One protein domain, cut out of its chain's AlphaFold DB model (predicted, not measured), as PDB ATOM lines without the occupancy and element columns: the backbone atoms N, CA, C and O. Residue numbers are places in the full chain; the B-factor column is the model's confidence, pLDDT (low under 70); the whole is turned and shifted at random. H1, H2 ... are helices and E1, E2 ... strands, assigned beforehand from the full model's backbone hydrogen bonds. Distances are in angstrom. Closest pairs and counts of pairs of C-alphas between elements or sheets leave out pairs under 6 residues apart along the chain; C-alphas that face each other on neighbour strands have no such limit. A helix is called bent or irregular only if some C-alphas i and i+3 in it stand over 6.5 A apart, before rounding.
ATOM      1  N   LYS A 191       5.290  40.178   3.990       96.56
ATOM      2  CA  LYS A 191       6.141  39.887   2.827       96.56
ATOM      3  C   LYS A 191       7.038  41.073   2.473       96.56
ATOM      4  O   LYS A 191       8.236  40.883   2.272       96.56
ATOM      5  N   GLU A 192       6.493  42.286   2.433       97.38
ATOM      6  CA  GLU A 192       7.259  43.513   2.181       97.38
ATOM      7  C   GLU A 192       8.359  43.711   3.229       97.38
ATOM      8  O   GLU A 192       9.521  43.912   2.881       97.38
ATOM      9  N   LYS A 193       8.035  43.548   4.518       97.31
ATOM     10  CA  LYS A 193       9.016  43.638   5.611       97.31
ATOM     11  C   LYS A 193      10.145  42.610   5.466       97.31
ATOM     12  O   LYS A 193      11.305  42.934   5.732       97.31
ATOM     13  N   LYS A 194       9.829  41.380   5.047       96.62
ATOM     14  CA  LYS A 194      10.837  40.346   4.760       96.62
ATOM     15  C   LYS A 194      11.708  40.735   3.569       96.62
ATOM     16  O   LYS A 194      12.924  40.592   3.647       96.62
ATOM     17  N   PHE A 195      11.122  41.289   2.510       97.69
ATOM     18  CA  PHE A 195      11.881  41.751   1.348       97.69
ATOM     19  C   PHE A 195      12.859  42.882   1.695       97.69
ATOM     20  O   PHE A 195      14.011  42.854   1.272       97.69
ATOM     21  N   GLU A 196      12.445  43.844   2.522       98.06
ATOM     22  CA  GLU A 196      13.336  44.919   2.978       98.06
ATOM     23  C   GLU A 196      14.491  44.392   3.841       98.06
ATOM     24  O   GLU A 196      15.636  44.820   3.687       98.06
ATOM     25  N   LYS A 197      14.237  43.395   4.698       96.50
ATOM     26  CA  LYS A 197      15.314  42.732   5.446       96.50
ATOM     27  C   LYS A 197      16.255  41.943   4.523       96.50
ATOM     28  O   LYS A 197      17.462  41.956   4.762       96.50
ATOM     29  N   LEU A 198      15.742  41.316   3.461       97.19
ATOM     30  CA  LEU A 198      16.559  40.644   2.444       97.19
ATOM     31  C   LEU A 198      17.484  41.645   1.730       97.19
ATOM     32  O   LEU A 198      18.688  41.406   1.654       97.19
ATOM     33  N   LYS A 199      16.958  42.800   1.293       97.75
ATOM     34  CA  LYS A 199      17.758  43.899   0.715       97.75
ATOM     35  C   LYS A 199      18.874  44.349   1.649       97.75
ATOM     36  O   LYS A 199      20.021  44.482   1.223       97.75
ATOM     37  N   GLN A 200      18.543  44.570   2.921       97.50
ATOM     38  CA  GLN A 200      19.525  44.991   3.914       97.50
ATOM     39  C   GLN A 200      20.628  43.941   4.086       97.50
ATOM     40  O   GLN A 200      21.801  44.300   4.132       97.50
ATOM     41  N   LEU A 201      20.274  42.653   4.131       97.38
ATOM     42  CA  LEU A 201      21.246  41.571   4.266       97.38
ATOM     43  C   LEU A 201      22.216  41.517   3.077       97.38
ATOM     44  O   LEU A 201      23.420  41.382   3.284       97.38
ATOM     45  N   VAL A 202      21.720  41.681   1.846       97.56
ATOM     46  CA  VAL A 202      22.568  41.749   0.640       97.56
ATOM     47  C   VAL A 202      23.501  42.963   0.687       97.56
ATOM     48  O   VAL A 202      24.700  42.834   0.441       97.56
ATOM     49  N   ASN A 203      22.986  44.135   1.071       96.88
ATOM     50  CA  ASN A 203      23.798  45.345   1.210       96.88
ATOM     51  C   ASN A 203      24.898  45.188   2.275       96.88
ATOM     52  O   ASN A 203      26.049  45.543   2.028       96.88
ATOM     53  N   ASP A 204      24.576  44.602   3.432       96.81
ATOM     54  CA  ASP A 204      25.562  44.302   4.473       96.81
ATOM     55  C   ASP A 204      26.684  43.400   3.934       96.81
ATOM     56  O   ASP A 204      27.860  43.637   4.205       96.81
ATOM     57  N   ILE A 205      26.333  42.372   3.155       97.19
ATOM     58  CA  ILE A 205      27.290  41.436   2.545       97.19
ATOM     59  C   ILE A 205      28.216  42.167   1.560       97.19
ATOM     60  O   ILE A 205      29.433  41.977   1.622       97.19
ATOM     61  N   ASN A 206      27.675  43.052   0.713       96.19
ATOM     62  CA  ASN A 206      28.451  43.864  -0.238       96.19
ATOM     63  C   ASN A 206      29.454  44.813   0.454       96.19
ATOM     64  O   ASN A 206      30.471  45.193  -0.131       96.19
ATOM     65  N   GLN A 207      29.203  45.202   1.706       95.88
ATOM     66  CA  GLN A 207      30.101  46.083   2.464       95.88
ATOM     67  C   GLN A 207      31.273  45.342   3.117       95.88
ATOM     68  O   GLN A 207      32.299  45.953   3.436       95.88
ATOM     69  N   LEU A 208      31.168  44.025   3.298       95.69
ATOM     70  CA  LEU A 208      32.187  43.214   3.956       95.69
ATOM     71  C   LEU A 208      33.334  42.886   3.002       95.69
ATOM     72  O   LEU A 208      33.507  41.736   2.632       95.69
ATOM     73  N   LYS A 209      34.148  43.863   2.596       93.06
ATOM     74  CA  LYS A 209      35.308  43.616   1.716       93.06
ATOM     75  C   LYS A 209      36.464  42.991   2.502       93.06
ATOM     76  O   LYS A 209      36.834  43.491   3.567       93.06
ATOM     77  N   GLY A 210      37.007  41.888   1.983       88.56
ATOM     78  CA  GLY A 210      38.129  41.178   2.599       88.56
ATOM     79  C   GLY A 210      39.428  41.982   2.547       88.56
ATOM     80  O   GLY A 210      39.616  42.823   1.665       88.56
ATOM     81  N   LYS A 211      40.334  41.720   3.490       90.81
ATOM     82  CA  LYS A 211      41.698  42.267   3.500       90.81
ATOM     83  C   LYS A 211      42.718  41.138   3.438       90.81
ATOM     84  O   LYS A 211      42.441  40.028   3.886       90.81
ATOM     85  N   GLU A 212      43.897  41.438   2.898       90.62
ATOM     86  CA  GLU A 212      45.014  40.493   2.864       90.62
ATOM     87  C   GLU A 212      45.329  39.983   4.278       90.62
ATOM     88  O   GLU A 212      45.475  40.772   5.218       90.62
ATOM     89  N   PHE A 213      45.414  38.659   4.431       88.00
ATOM     90  CA  PHE A 213      45.623  38.010   5.722       88.00
ATOM     91  C   PHE A 213      46.811  37.044   5.686       88.00
ATOM     92  O   PHE A 213      46.895  36.160   4.835       88.00
ATOM     93  N   SER A 214      47.717  37.178   6.658       87.38
ATOM     94  CA  SER A 214      48.881  36.301   6.803       87.38
ATOM     95  C   SER A 214      48.591  35.151   7.772       87.38
ATOM     96  O   SER A 214      48.399  35.354   8.974       87.38
ATOM     97  N   PHE A 215      48.599  33.922   7.259       82.19
ATOM     98  CA  PHE A 215      48.449  32.698   8.047       82.19
ATOM     99  C   PHE A 215      49.804  32.317   8.658       82.19
ATOM    100  O   PHE A 215      50.575  31.564   8.072       82.19
ATOM    101  N   GLY A 216      50.138  32.913   9.805       76.00
ATOM    102  CA  GLY A 216      51.457  32.788  10.433       76.00
ATOM    103  C   GLY A 216      52.013  31.352  10.521       76.00
ATOM    104  O   GLY A 216      51.294  30.388  10.782       76.00
ATOM    105  N   VAL A 217      53.337  31.227  10.369       65.81
ATOM    106  CA  VAL A 217      54.068  29.952  10.197       65.81
ATOM    107  C   VAL A 217      53.873  28.964  11.362       65.81
ATOM    108  O   VAL A 217      53.830  27.754  11.145       65.81
ATOM    109  N   GLY A 218      53.697  29.464  12.592       65.62
ATOM    110  CA  GLY A 218      53.640  28.653  13.820       65.62
ATOM    111  C   GLY A 218      52.361  27.831  14.039       65.62
ATOM    112  O   GLY A 218      52.333  26.999  14.941       65.62
ATOM    113  N   VAL A 219      51.308  28.041  13.240       65.62
ATOM    114  CA  VAL A 219      50.025  27.303  13.326       65.62
ATOM    115  C   VAL A 219      49.629  26.639  12.001       65.62
ATOM    116  O   VAL A 219      48.508  26.152  11.872       65.62
ATOM    117  N   SER A 220      50.543  26.600  11.029       70.62
ATOM    118  CA  SER A 220      50.313  26.097   9.665       70.62
ATOM    119  C   SER A 220      49.781  24.663   9.623       70.62
ATOM    120  O   SER A 220      48.813  24.407   8.920       70.62
ATOM    121  N   PHE A 221      50.308  23.753  10.450       80.94
ATOM    122  CA  PHE A 221      49.862  22.349  10.476       80.94
ATOM    123  C   PHE A 221      48.390  22.154  10.905       80.94
ATOM    124  O   PHE A 221      47.833  21.076  10.719       80.94
ATOM    125  N   LEU A 222      47.769  23.173  11.516       84.19
ATOM    126  CA  LEU A 222      46.367  23.152  11.953       84.19
ATOM    127  C   LEU A 222      45.409  23.768  10.934       84.19
ATOM    128  O   LEU A 222      44.191  23.673  11.117       84.19
ATOM    129  N   ILE A 223      45.941  24.450   9.922       85.31
ATOM    130  CA  ILE A 223      45.190  25.231   8.947       85.31
ATOM    131  C   ILE A 223      45.144  24.438   7.643       85.31
ATOM    132  O   ILE A 223      46.155  23.934   7.175       85.31
ATOM    133  N   SER A 224      43.952  24.319   7.068       86.06
ATOM    134  CA  SER A 224      43.755  23.717   5.751       86.06
ATOM    135  C   SER A 224      44.448  24.535   4.660       86.06
ATOM    136  O   SER A 224      44.304  25.758   4.638       86.06
ATOM    137  N   ASP A 225      45.108  23.868   3.711       83.19
ATOM    138  CA  ASP A 225      45.665  24.517   2.516       83.19
ATOM    139  C   ASP A 225      44.556  24.987   1.554       83.19
ATOM    140  O   ASP A 225      44.705  25.984   0.840       83.19
ATOM    141  N   GLU A 226      43.401  24.316   1.580       86.12
ATOM    142  CA  GLU A 226      42.252  24.635   0.731       86.12
ATOM    143  C   GLU A 226      41.536  25.918   1.158       86.12
ATOM    144  O   GLU A 226      41.148  26.090   2.319       86.12
ATOM    145  N   VAL A 227      41.307  26.793   0.176       88.19
ATOM    146  CA  VAL A 227      40.463  27.987   0.295       88.19
ATOM    147  C   VAL A 227      39.030  27.571   0.625       88.19
ATOM    148  O   VAL A 227      38.507  26.626   0.036       88.19
ATOM    149  N   VAL A 228      38.375  28.293   1.535       91.56
ATOM    150  CA  VAL A 228      36.943  28.096   1.805       91.56
ATOM    151  C   VAL A 228      36.146  28.463   0.554       91.56
ATOM    152  O   VAL A 228      36.469  29.432  -0.125       91.56
ATOM    153  N   LYS A 229      35.101  27.702   0.235       90.00
ATOM    154  CA  LYS A 229      34.176  28.011  -0.859       90.00
ATOM    155  C   LYS A 229      32.746  27.723  -0.430       90.00
ATOM    156  O   LYS A 229      32.514  26.940   0.496       90.00
ATOM    157  N   ILE A 230      31.800  28.381  -1.090       89.81
ATOM    158  CA  ILE A 230      30.400  27.967  -1.057       89.81
ATOM    159  C   ILE A 230      30.237  26.834  -2.076       89.81
ATOM    160  O   ILE A 230      31.022  26.711  -3.008       89.81
ATOM    161  N   ASP A 231      29.282  25.952  -1.812       90.69
ATOM    162  CA  ASP A 231      28.916  24.879  -2.728       90.69
ATOM    163  C   ASP A 231      28.400  25.462  -4.057       90.69
ATOM    164  O   ASP A 231      27.618  26.415  -4.031       90.69
ATOM    165  N   ASP A 232      28.838  24.914  -5.194       91.50
ATOM    166  CA  ASP A 232      28.580  25.493  -6.521       91.50
ATOM    167  C   ASP A 232      27.074  25.564  -6.853       91.50
ATOM    168  O   ASP A 232      26.627  26.521  -7.495       91.50
ATOM    169  N   GLU A 233      26.269  24.598  -6.385       93.31
ATOM    170  CA  GLU A 233      24.811  24.612  -6.570       93.31
ATOM    171  C   GLU A 233      24.182  25.752  -5.763       93.31
ATOM    172  O   GLU A 233      23.349  26.497  -6.277       93.31
ATOM    173  N   LYS A 234      24.631  25.942  -4.516       92.44
ATOM    174  CA  LYS A 234      24.160  27.041  -3.656       92.44
ATOM    175  C   LYS A 234      24.571  28.409  -4.176       92.44
ATOM    176  O   LYS A 234      23.780  29.344  -4.120       92.44
ATOM    177  N   GLU A 235      25.803  28.549  -4.651       94.94
ATOM    178  CA  GLU A 235      26.265  29.799  -5.254       94.94
ATOM    179  C   GLU A 235      25.425  30.147  -6.487       94.94
ATOM    180  O   GLU A 235      24.954  31.279  -6.605       94.94
ATOM    181  N   SER A 236      25.187  29.168  -7.364       95.69
ATOM    182  CA  SER A 236      24.353  29.346  -8.557       95.69
ATOM    183  C   SER A 236      22.919  29.735  -8.191       95.69
ATOM    184  O   SER A 236      22.406  30.712  -8.732       95.69
ATOM    185  N   PHE A 237      22.322  29.040  -7.217       96.00
ATOM    186  CA  PHE A 237      20.992  29.342  -6.688       96.00
ATOM    187  C   PHE A 237      20.891  30.780  -6.163       96.00
ATOM    188  O   PHE A 237      20.032  31.536  -6.602       96.00
ATOM    189  N   ILE A 238      21.802  31.208  -5.278       96.69
ATOM    190  CA  ILE A 238      21.768  32.571  -4.720       96.69
ATOM    191  C   ILE A 238      21.889  33.616  -5.838       96.69
ATOM    192  O   ILE A 238      21.164  34.607  -5.826       96.69
ATOM    193  N   LYS A 239      22.787  33.412  -6.810       96.62
ATOM    194  CA  LYS A 239      22.979  34.347  -7.930       96.62
ATOM    195  C   LYS A 239      21.723  34.489  -8.792       96.62
ATOM    196  O   LYS A 239      21.359  35.610  -9.147       96.62
ATOM    197  N   GLU A 240      21.081  33.372  -9.127       97.25
ATOM    198  CA  GLU A 240      19.841  33.349  -9.908       97.25
ATOM    199  C   GLU A 240      18.713  34.077  -9.169       97.25
ATOM    200  O   GLU A 240      18.138  35.022  -9.706       97.25
ATOM    201  N   GLU A 241      18.486  33.744  -7.898       97.56
ATOM    202  CA  GLU A 241      17.400  34.332  -7.110       97.56
ATOM    203  C   GLU A 241      17.610  35.825  -6.831       97.56
ATOM    204  O   GLU A 241      16.673  36.616  -6.930       97.56
ATOM    205  N   LEU A 242      18.836  36.265  -6.521       96.75
ATOM    206  CA  LEU A 242      19.116  37.695  -6.348       96.75
ATOM    207  C   LEU A 242      18.846  38.479  -7.635       96.75
ATOM    208  O   LEU A 242      18.295  39.579  -7.580       96.75
ATOM    209  N   LYS A 243      19.193  37.908  -8.793       96.88
ATOM    210  CA  LYS A 243      18.918  38.515 -10.094       96.88
ATOM    211  C   LYS A 243      17.417  38.588 -10.370       96.88
ATOM    212  O   LYS A 243      16.937  39.652 -10.752       96.88
ATOM    213  N   ASP A 244      16.681  37.506 -10.137       96.50
ATOM    214  CA  ASP A 244      15.228  37.451 -10.338       96.50
ATOM    215  C   ASP A 244      14.474  38.413  -9.407       96.50
ATOM    216  O   ASP A 244      13.450  38.993  -9.779       96.50
ATOM    217  N   LEU A 245      15.019  38.650  -8.212       96.06
ATOM    218  CA  LEU A 245      14.522  39.630  -7.248       96.06
ATOM    219  C   LEU A 245      15.003  41.069  -7.511       96.06
ATOM    220  O   LEU A 245      14.616  41.973  -6.767       96.06
ATOM    221  N   ASN A 246      15.807  41.305  -8.557       96.88
ATOM    222  CA  ASN A 246      16.451  42.588  -8.870       96.88
ATOM    223  C   ASN A 246      17.251  43.174  -7.686       96.88
ATOM    224  O   ASN A 246      17.170  44.369  -7.391       96.88
ATOM    225  N   LEU A 247      18.013  42.332  -6.989       96.81
ATOM    226  CA  LEU A 247      18.905  42.723  -5.901       96.81
ATOM    227  C   LEU A 247      20.351  42.782  -6.398       96.81
ATOM    228  O   LEU A 247      20.928  41.772  -6.798       96.81
ATOM    229  N   GLU A 248      20.946  43.973  -6.359       94.69
ATOM    230  CA  GLU A 248      22.327  44.183  -6.796       94.69
ATOM    231  C   GLU A 248      23.332  43.565  -5.813       94.69
ATOM    232  O   GLU A 248      23.316  43.836  -4.607       94.69
ATOM    233  N   TYR A 249      24.250  42.760  -6.346       95.44
ATOM    234  CA  TYR A 249      25.344  42.156  -5.595       95.44
ATOM    235  C   TYR A 249      26.660  42.264  -6.373       95.44
ATOM    236  O   TYR A 249      26.666  42.297  -7.603       95.44
ATOM    237  N   GLU A 250      27.788  42.337  -5.663       94.00
ATOM    238  CA  GLU A 250      29.114  42.303  -6.291       94.00
ATOM    239  C   GLU A 250      29.643  40.850  -6.331       94.00
ATOM    240  O   GLU A 250      29.566  40.142  -5.330       94.00
ATOM    241  N   ASP A 251      30.246  40.392  -7.436       91.88
ATOM    242  CA  ASP A 251      30.728  38.996  -7.570       91.88
ATOM    243  C   ASP A 251      31.740  38.576  -6.487       91.88
ATOM    244  O   ASP A 251      31.813  37.400  -6.119       91.88
ATOM    245  N   PHE A 252      32.482  39.538  -5.920       92.94
ATOM    246  CA  PHE A 252      33.480  39.271  -4.881       92.94
ATOM    247  C   PHE A 252      32.874  38.641  -3.618       92.94
ATOM    248  O   PHE A 252      33.613  38.063  -2.816       92.94
ATOM    249  N   ILE A 253      31.556  38.756  -3.397       95.00
ATOM    250  CA  ILE A 253      30.937  38.269  -2.162       95.00
ATOM    251  C   ILE A 253      31.130  36.759  -1.978       95.00
ATOM    252  O   ILE A 253      31.253  36.306  -0.841       95.00
ATOM    253  N   PHE A 254      31.267  36.013  -3.079       94.75
ATOM    254  CA  PHE A 254      31.500  34.567  -3.104       94.75
ATOM    255  C   PHE A 254      32.991  34.173  -3.044       94.75
ATOM    256  O   PHE A 254      33.325  32.994  -2.940       94.75
ATOM    257  N   GLU A 255      33.917  35.136  -3.074       93.00
ATOM    258  CA  GLU A 255      35.358  34.872  -3.061       93.00
ATOM    259  C   GLU A 255      35.929  34.886  -1.636       93.00
ATOM    260  O   GLU A 255      35.868  35.908  -0.970       93.00
ATOM    261  N   PHE A 256      36.568  33.810  -1.166       94.00
ATOM    262  CA  PHE A 256      37.055  33.694   0.226       94.00
ATOM    263  C   PHE A 256      38.566  33.442   0.328       94.00
ATOM    264  O   PHE A 256      39.032  32.470   0.929       94.00
ATOM    265  N   LYS A 257      39.364  34.305  -0.307       91.88
ATOM    266  CA  LYS A 257      40.814  34.102  -0.486       91.88
ATOM    267  C   LYS A 257      41.600  34.144   0.831       91.88
ATOM    268  O   LYS A 257      42.629  33.471   0.930       91.88
ATOM    269  N   ASN A 258      41.106  34.862   1.837       93.25
ATOM    270  CA  ASN A 258      41.790  35.194   3.089       93.25
ATOM    271  C   ASN A 258      41.239  34.447   4.315       93.25
ATOM    272  O   ASN A 258      41.558  34.816   5.446       93.25
ATOM    273  N   ILE A 259      40.470  33.369   4.116       94.00
ATOM    274  CA  ILE A 259      40.004  32.481   5.197       94.00
ATOM    275  C   ILE A 259      40.265  31.004   4.897       94.00
ATOM    276  O   ILE A 259      40.281  30.569   3.743       94.00
ATOM    277  N   ARG A 260      40.487  30.218   5.954       92.19
ATOM    278  CA  ARG A 260      40.751  28.772   5.911       92.19
ATOM    279  C   ARG A 260      40.068  28.065   7.079       92.19
ATOM    280  O   ARG A 260      39.812  28.667   8.122       92.19
ATOM    281  N   TRP A 261      39.812  26.766   6.930       91.12
ATOM    282  CA  TRP A 261      39.390  25.928   8.052       91.12
ATOM    283  C   TRP A 261      40.575  25.625   8.968       91.12
ATOM    284  O   TRP A 261      41.607  25.134   8.513       91.12
ATOM    285  N   LYS A 262      40.411  25.878  10.265       88.94
ATOM    286  CA  LYS A 262      41.380  25.568  11.314       88.94
ATOM    287  C   LYS A 262      40.841  24.479  12.232       88.94
ATOM    288  O   LYS A 262      39.731  24.590  12.756       88.94
ATOM    289  N   THR A 263      41.650  23.452  12.456       86.00
ATOM    290  CA  THR A 263      41.349  22.361  13.388       86.00
ATOM    291  C   THR A 263      41.552  22.822  14.832       86.00
ATOM    292  O   THR A 263      42.589  23.401  15.163       86.00
ATOM    293  N   THR A 264      40.573  22.557  15.700       76.75
ATOM    294  CA  THR A 264      40.614  22.891  17.133       76.75
ATOM    295  C   THR A 264      40.507  21.643  18.017       76.75
ATOM    296  O   THR A 264      39.737  20.725  17.727       76.75
ATOM    297  N   PHE A 265      41.281  21.627  19.108       75.69
ATOM    298  CA  PHE A 265      41.342  20.552  20.108       75.69
ATOM    299  C   PHE A 265      40.821  21.072  21.456       75.69
ATOM    300  O   PHE A 265      41.190  22.175  21.859       75.69
ATOM    301  N   ASN A 266      40.001  20.294  22.170       55.91
ATOM    302  CA  ASN A 266      39.629  20.628  23.550       55.91
ATOM    303  C   ASN A 266      40.746  20.213  24.517       55.91
ATOM    304  O   ASN A 266      41.381  19.174  24.337       55.91
ATOM    305  N   GLY A 267      40.985  21.041  25.541       53.62
ATOM    306  CA  GLY A 267      42.074  20.869  26.502       53.62
ATOM    307  C   GLY A 267      42.109  19.466  27.112       53.62
ATOM    308  O   GLY A 267      41.214  19.100  27.867       53.62
ATOM    309  N   GLY A 268      43.153  18.696  26.775       48.12
ATOM    310  CA  GLY A 268      43.444  17.390  27.374       48.12
ATOM    311  C   GLY A 268      43.924  16.275  26.431       48.12
ATOM    312  O   GLY A 268      44.369  15.252  26.940       48.12
ATOM    313  N   GLY A 269      43.890  16.424  25.095       56.84
ATOM    314  CA  GLY A 269      44.405  15.384  24.180       56.84
ATOM    315  C   GLY A 269      44.367  15.712  22.676       56.84
ATOM    316  O   GLY A 269      43.710  16.657  22.254       56.84
ATOM    317  N   LEU A 270      45.071  14.905  21.863       55.06
ATOM    318  CA  LEU A 270      45.258  15.039  20.399       55.06
ATOM    319  C   LEU A 270      44.066  14.545  19.542       55.06
ATOM    320  O   LEU A 270      44.260  14.138  18.399       55.06
ATOM    321  N   SER A 271      42.834  14.562  20.058       55.81
ATOM    322  CA  SER A 271      41.657  14.175  19.263       55.81
ATOM    323  C   SER A 271      41.032  15.414  18.596       55.81
ATOM    324  O   SER A 271      40.606  16.313  19.327       55.81
ATOM    325  N   PRO A 272      40.991  15.526  17.251       56.41
ATOM    326  CA  PRO A 272      40.347  16.645  16.562       56.41
ATOM    327  C   PRO A 272      38.827  16.549  16.730       56.41
ATOM    328  O   PRO A 272      38.244  15.536  16.351       56.41
ATOM    329  N   ILE A 273      38.173  17.577  17.279       63.97
ATOM    330  CA  ILE A 273      36.717  17.524  17.544       63.97
ATOM    331  C   ILE A 273      35.938  18.544  16.696       63.97
ATOM    332  O   ILE A 273      34.766  18.319  16.406       63.97
ATOM    333  N   SER A 274      36.558  19.635  16.224       72.56
ATOM    334  CA  SER A 274      35.855  20.619  15.386       72.56
ATOM    335  C   SER A 274      36.769  21.419  14.453       72.56
ATOM    336  O   SER A 274      37.972  21.563  14.685       72.56
ATOM    337  N   LYS A 275      36.173  21.941  13.372       82.12
ATOM    338  CA  LYS A 275      36.784  22.920  12.465       82.12
ATOM    339  C   LYS A 275      36.124  24.279  12.681       82.12
ATOM    340  O   LYS A 275      34.905  24.367  12.799       82.12
ATOM    341  N   THR A 276      36.926  25.334  12.702       88.38
ATOM    342  CA  THR A 276      36.463  26.727  12.798       88.38
ATOM    343  C   THR A 276      37.061  27.553  11.666       88.38
ATOM    344  O   THR A 276      38.124  27.210  11.148       88.38
ATOM    345  N   LEU A 277      36.378  28.617  11.247       91.25
ATOM    346  CA  LEU A 277      36.932  29.532  10.253       91.25
ATOM    347  C   LEU A 277      38.000  30.421  10.891       91.25
ATOM    348  O   LEU A 277      37.803  30.965  11.976       91.25
ATOM    349  N   TYR A 278      39.131  30.556  10.207       90.75
ATOM    350  CA  TYR A 278      40.273  31.348  10.642       90.75
ATOM    351  C   TYR A 278      40.797  32.190   9.479       90.75
ATOM    352  O   TYR A 278      40.994  31.666   8.385       90.75
ATOM    353  N   GLY A 279      41.024  33.482   9.714       92.31
ATOM    354  CA  GLY A 279      41.445  34.418   8.676       92.31
ATOM    355  C   GLY A 279      40.896  35.827   8.877       92.31
ATOM    356  O   GLY A 279      40.627  36.241  10.010       92.31
ATOM    357  N   ASP A 280      40.725  36.546   7.768       94.94
ATOM    358  CA  ASP A 280      40.146  37.889   7.751       94.94
ATOM    359  C   ASP A 280      38.713  37.907   8.303       94.94
ATOM    360  O   ASP A 280      37.861  37.108   7.913       94.94
ATOM    361  N   LYS A 281      38.432  38.850   9.208       95.00
ATOM    362  CA  LYS A 281      37.136  38.919   9.895       95.00
ATOM    363  C   LYS A 281      35.986  39.230   8.943       95.00
ATOM    364  O   LYS A 281      34.941  38.604   9.064       95.00
ATOM    365  N   ASN A 282      36.188  40.138   7.984       95.88
ATOM    366  CA  ASN A 282      35.130  40.504   7.045       95.88
ATOM    367  C   ASN A 282      34.767  39.316   6.151       95.88
ATOM    368  O   ASN A 282      33.590  39.087   5.902       95.88
ATOM    369  N   GLU A 283      35.749  38.534   5.695       95.94
ATOM    370  CA  GLU A 283      35.478  37.309   4.936       95.94
ATOM    371  C   GLU A 283      34.784  36.219   5.768       95.94
ATOM    372  O   GLU A 283      33.884  35.555   5.253       95.94
ATOM    373  N   ILE A 284      35.149  36.049   7.047       95.12
ATOM    374  CA  ILE A 284      34.451  35.120   7.957       95.12
ATOM    375  C   ILE A 284      32.990  35.550   8.136       95.12
ATOM    376  O   ILE A 284      32.085  34.728   7.984       95.12
ATOM    377  N   ASP A 285      32.756  36.827   8.433       96.12
ATOM    378  CA  ASP A 285      31.411  37.371   8.637       96.12
ATOM    379  C   ASP A 285      30.582  37.273   7.349       96.12
ATOM    380  O   ASP A 285      29.414  36.882   7.385       96.12
ATOM    381  N   ARG A 286      31.203  37.540   6.193       96.50
ATOM    382  CA  ARG A 286      30.570  37.423   4.874       96.50
ATOM    383  C   ARG A 286      30.162  35.986   4.567       96.50
ATOM    384  O   ARG A 286      29.052  35.769   4.089       96.50
ATOM    385  N   TYR A 287      31.010  35.005   4.887       95.25
ATOM    386  CA  TYR A 287      30.691  33.587   4.704       95.25
ATOM    387  C   TYR A 287      29.440  33.187   5.494       95.25
ATOM    388  O   TYR A 287      28.534  32.553   4.950       95.25
ATOM    389  N   TRP A 288      29.359  33.579   6.770       93.38
ATOM    390  CA  TRP A 288      28.198  33.257   7.602       93.38
ATOM    391  C   TRP A 288      26.939  34.011   7.170       93.38
ATOM    392  O   TRP A 288      25.881  33.390   7.087       93.38
ATOM    393  N   LYS A 289      27.048  35.298   6.813       95.56
ATOM    394  CA  LYS A 289      25.919  36.061   6.259       95.56
ATOM    395  C   LYS A 289      25.424  35.497   4.926       95.56
ATOM    396  O   LYS A 289      24.230  35.547   4.672       95.56
ATOM    397  N   LEU A 290      26.284  34.906   4.094       95.19
ATOM    398  CA  LEU A 290      25.845  34.215   2.875       95.19
ATOM    399  C   LEU A 290      25.080  32.917   3.168       95.19
ATOM    400  O   LEU A 290      24.127  32.599   2.462       95.19
ATOM    401  N   LYS A 291      25.438  32.184   4.231       92.25
ATOM    402  CA  LYS A 291      24.637  31.038   4.704       92.25
ATOM    403  C   LYS A 291      23.286  31.473   5.282       92.25
ATOM    404  O   LYS A 291      22.290  30.774   5.097       92.25
ATOM    405  N   GLU A 292      23.253  32.615   5.966       92.94
ATOM    406  CA  GLU A 292      22.005  33.251   6.402       92.94
ATOM    407  C   GLU A 292      21.156  33.659   5.191       92.94
ATOM    408  O   GLU A 292      19.978  33.317   5.138       92.94
ATOM    409  N   LEU A 293      21.767  34.302   4.188       95.56
ATOM    410  CA  LEU A 293      21.106  34.754   2.965       95.56
ATOM    411  C   LEU A 293      20.458  33.599   2.196       95.56
ATOM    412  O   LEU A 293      19.289  33.711   1.854       95.56
ATOM    413  N   ASP A 294      21.177  32.491   1.989       94.06
ATOM    414  CA  ASP A 294      20.658  31.251   1.378       94.06
ATOM    415  C   ASP A 294      19.332  30.818   2.027       94.06
ATOM    416  O   ASP A 294      18.299  30.659   1.376       94.06
ATOM    417  N   SER A 295      19.337  30.724   3.358       93.06
ATOM    418  CA  SER A 295      18.164  30.287   4.114       93.06
ATOM    419  C   SER A 295      17.028  31.319   4.086       93.06
ATOM    420  O   SER A 295      15.853  30.955   4.047       93.06
ATOM    421  N   TYR A 296      17.375  32.607   4.096       95.50
ATOM    422  CA  TYR A 296      16.421  33.710   4.092       95.50
ATOM    423  C   TYR A 296      15.749  33.910   2.725       95.50
ATOM    424  O   TYR A 296      14.564  34.240   2.666       95.50
ATOM    425  N   ILE A 297      16.473  33.660   1.627       96.06
ATOM    426  CA  ILE A 297      15.916  33.618   0.268       96.06
ATOM    427  C   ILE A 297      14.857  32.518   0.189       96.06
ATOM    428  O   ILE A 297      13.733  32.798  -0.217       96.06
ATOM    429  N   LEU A 298      15.160  31.298   0.652       94.38
ATOM    430  CA  LEU A 298      14.197  30.187   0.650       94.38
ATOM    431  C   LEU A 298      12.907  30.521   1.419       94.38
ATOM    432  O   LEU A 298      11.808  30.270   0.922       94.38
ATOM    433  N   GLU A 299      13.026  31.130   2.603       95.12
ATOM    434  CA  GLU A 299      11.878  31.627   3.376       95.12
ATOM    435  C   GLU A 299      11.077  32.680   2.598       95.12
ATOM    436  O   GLU A 299       9.854  32.574   2.490       95.12
ATOM    437  N   TYR A 300      11.743  33.680   2.014       96.69
ATOM    438  CA  TYR A 300      11.072  34.727   1.244       96.69
ATOM    439  C   TYR A 300      10.337  34.174   0.015       96.69
ATOM    440  O   TYR A 300       9.187  34.544  -0.240       96.69
ATOM    441  N   LEU A 301      10.967  33.265  -0.732       94.50
ATOM    442  CA  LEU A 301      10.365  32.622  -1.898       94.50
ATOM    443  C   LEU A 301       9.141  31.793  -1.510       94.50
ATOM    444  O   LEU A 301       8.121  31.860  -2.199       94.50
ATOM    445  N   ALA A 302       9.201  31.076  -0.384       94.56
ATOM    446  CA  ALA A 302       8.058  30.345   0.145       94.56
ATOM    447  C   ALA A 302       6.893  31.283   0.497       94.56
ATOM    448  O   ALA A 302       5.757  31.003   0.113       94.56
ATOM    449  N   ILE A 303       7.161  32.420   1.152       94.94
ATOM    450  CA  ILE A 303       6.140  33.438   1.457       94.94
ATOM    451  C   ILE A 303       5.550  34.013   0.163       94.94
ATOM    452  O   ILE A 303       4.335  34.123   0.027       94.94
ATOM    453  N   ASN A 304       6.387  34.344  -0.822       93.56
ATOM    454  CA  ASN A 304       5.926  34.870  -2.107       93.56
ATOM    455  C   ASN A 304       5.051  33.856  -2.862       93.56
ATOM    456  O   ASN A 304       4.020  34.220  -3.431       93.56
ATOM    457  N   TYR A 305       5.440  32.580  -2.852       91.88
ATOM    458  CA  TYR A 305       4.647  31.489  -3.411       91.88
ATOM    459  C   TYR A 305       3.304  31.340  -2.684       91.88
ATOM    460  O   TYR A 305       2.265  31.263  -3.338       91.88
ATOM    461  N   TYR A 306       3.321  31.366  -1.348       91.50
ATOM    462  CA  TYR A 306       2.126  31.324  -0.509       91.50
ATOM    463  C   TYR A 306       1.159  32.453  -0.884       91.50
ATOM    464  O   TYR A 306       0.041  32.174  -1.310       91.50
TER     465      TYR A 306
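What this domain is: This is residues 191 to 306 of the 487 residues of the protein "AlbA_2 domain-containing protein" of Clostridium sp. CAG:793 (UniProt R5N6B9). A small three-stranded sheet, E1 E2 E3, makes one end of an elongated domain, and the long helix H5 starts at it and runs away to the other end. There H1 lies side by side with H5, running back along it, and H3 crosses H5 steeply. The printed part has 116 residues, with five named helices and three named strands that follow along the chain as H1 H2 E1 H3 H4 E2 E3 H5; the sheet, in the order E1 E2 E3, is antiparallel and the class is mixed, helices and strands. The whole is loose, with a radius of gyration of the C-alphas of 16.9 A and spans of 51 by 29 by 23 A.

Where its parts are: The strands are E1, residues 223 to 227, E2, 259 to 264, and E3, 274 to 279. H5, residues 281 to 306, is 37.3 A long and ends at C-alpha 306 (2.126, 31.324, -0.509). H1, residues 191 to 207, is 24.8 A long and begins at C-alpha 191 (6.141, 39.887, 2.827). H3, residues 232 to 244, is 18.3 A long. H2, residues 217 to 222, is irregular, with C-alphas 218 and 221 8.1 A apart; H4 is residues 251 to 254.

How they stand to each other: E2 and E3 form a hairpin, with N 262 and O 276 2.8 A apart; E1 and E2 have N 224 and O 261 at 2.9 A. H2 stands at the sheet's level, at a height of 2.5 A. H5 is on the sheet with residues 281 to 288, in two layers, a helix on one face of a sheet; the closest C-alphas of E3 and H5, Leu 277 and Ile 284, are 6.5 A apart. H1 and H5 touch at a shallow tilt of 21 degrees, opposite ways, closest at C-alphas of Ile 205 and Arg 286, 5.7 A. H3 touches H5, by residues 294 to 297 of H5 alone, at a steep tilt of 60 degrees, the same way, closest at C-alphas of Ile 238 and Asp 294, 6.3 A. H4 is close to H1 but not clearly touching, closest at C-alphas of Asn 206 and Ile 253, 6.4 A. Every O i to N i+4 pair is within hydrogen-bond range in H1, H3 and H5; H2 has 0 of 2, and 2 of 3 O i to N i+3 pairs, and H4 is too short for an O i to N i+4 pair.

The domain as a whole: The two C-alphas farthest apart, of Gly 218 and Tyr 306, are 53.5 A apart. The printed part has no cut and no long link. The pLDDT is under 70 at residues 217 to 219 and 266 to 273.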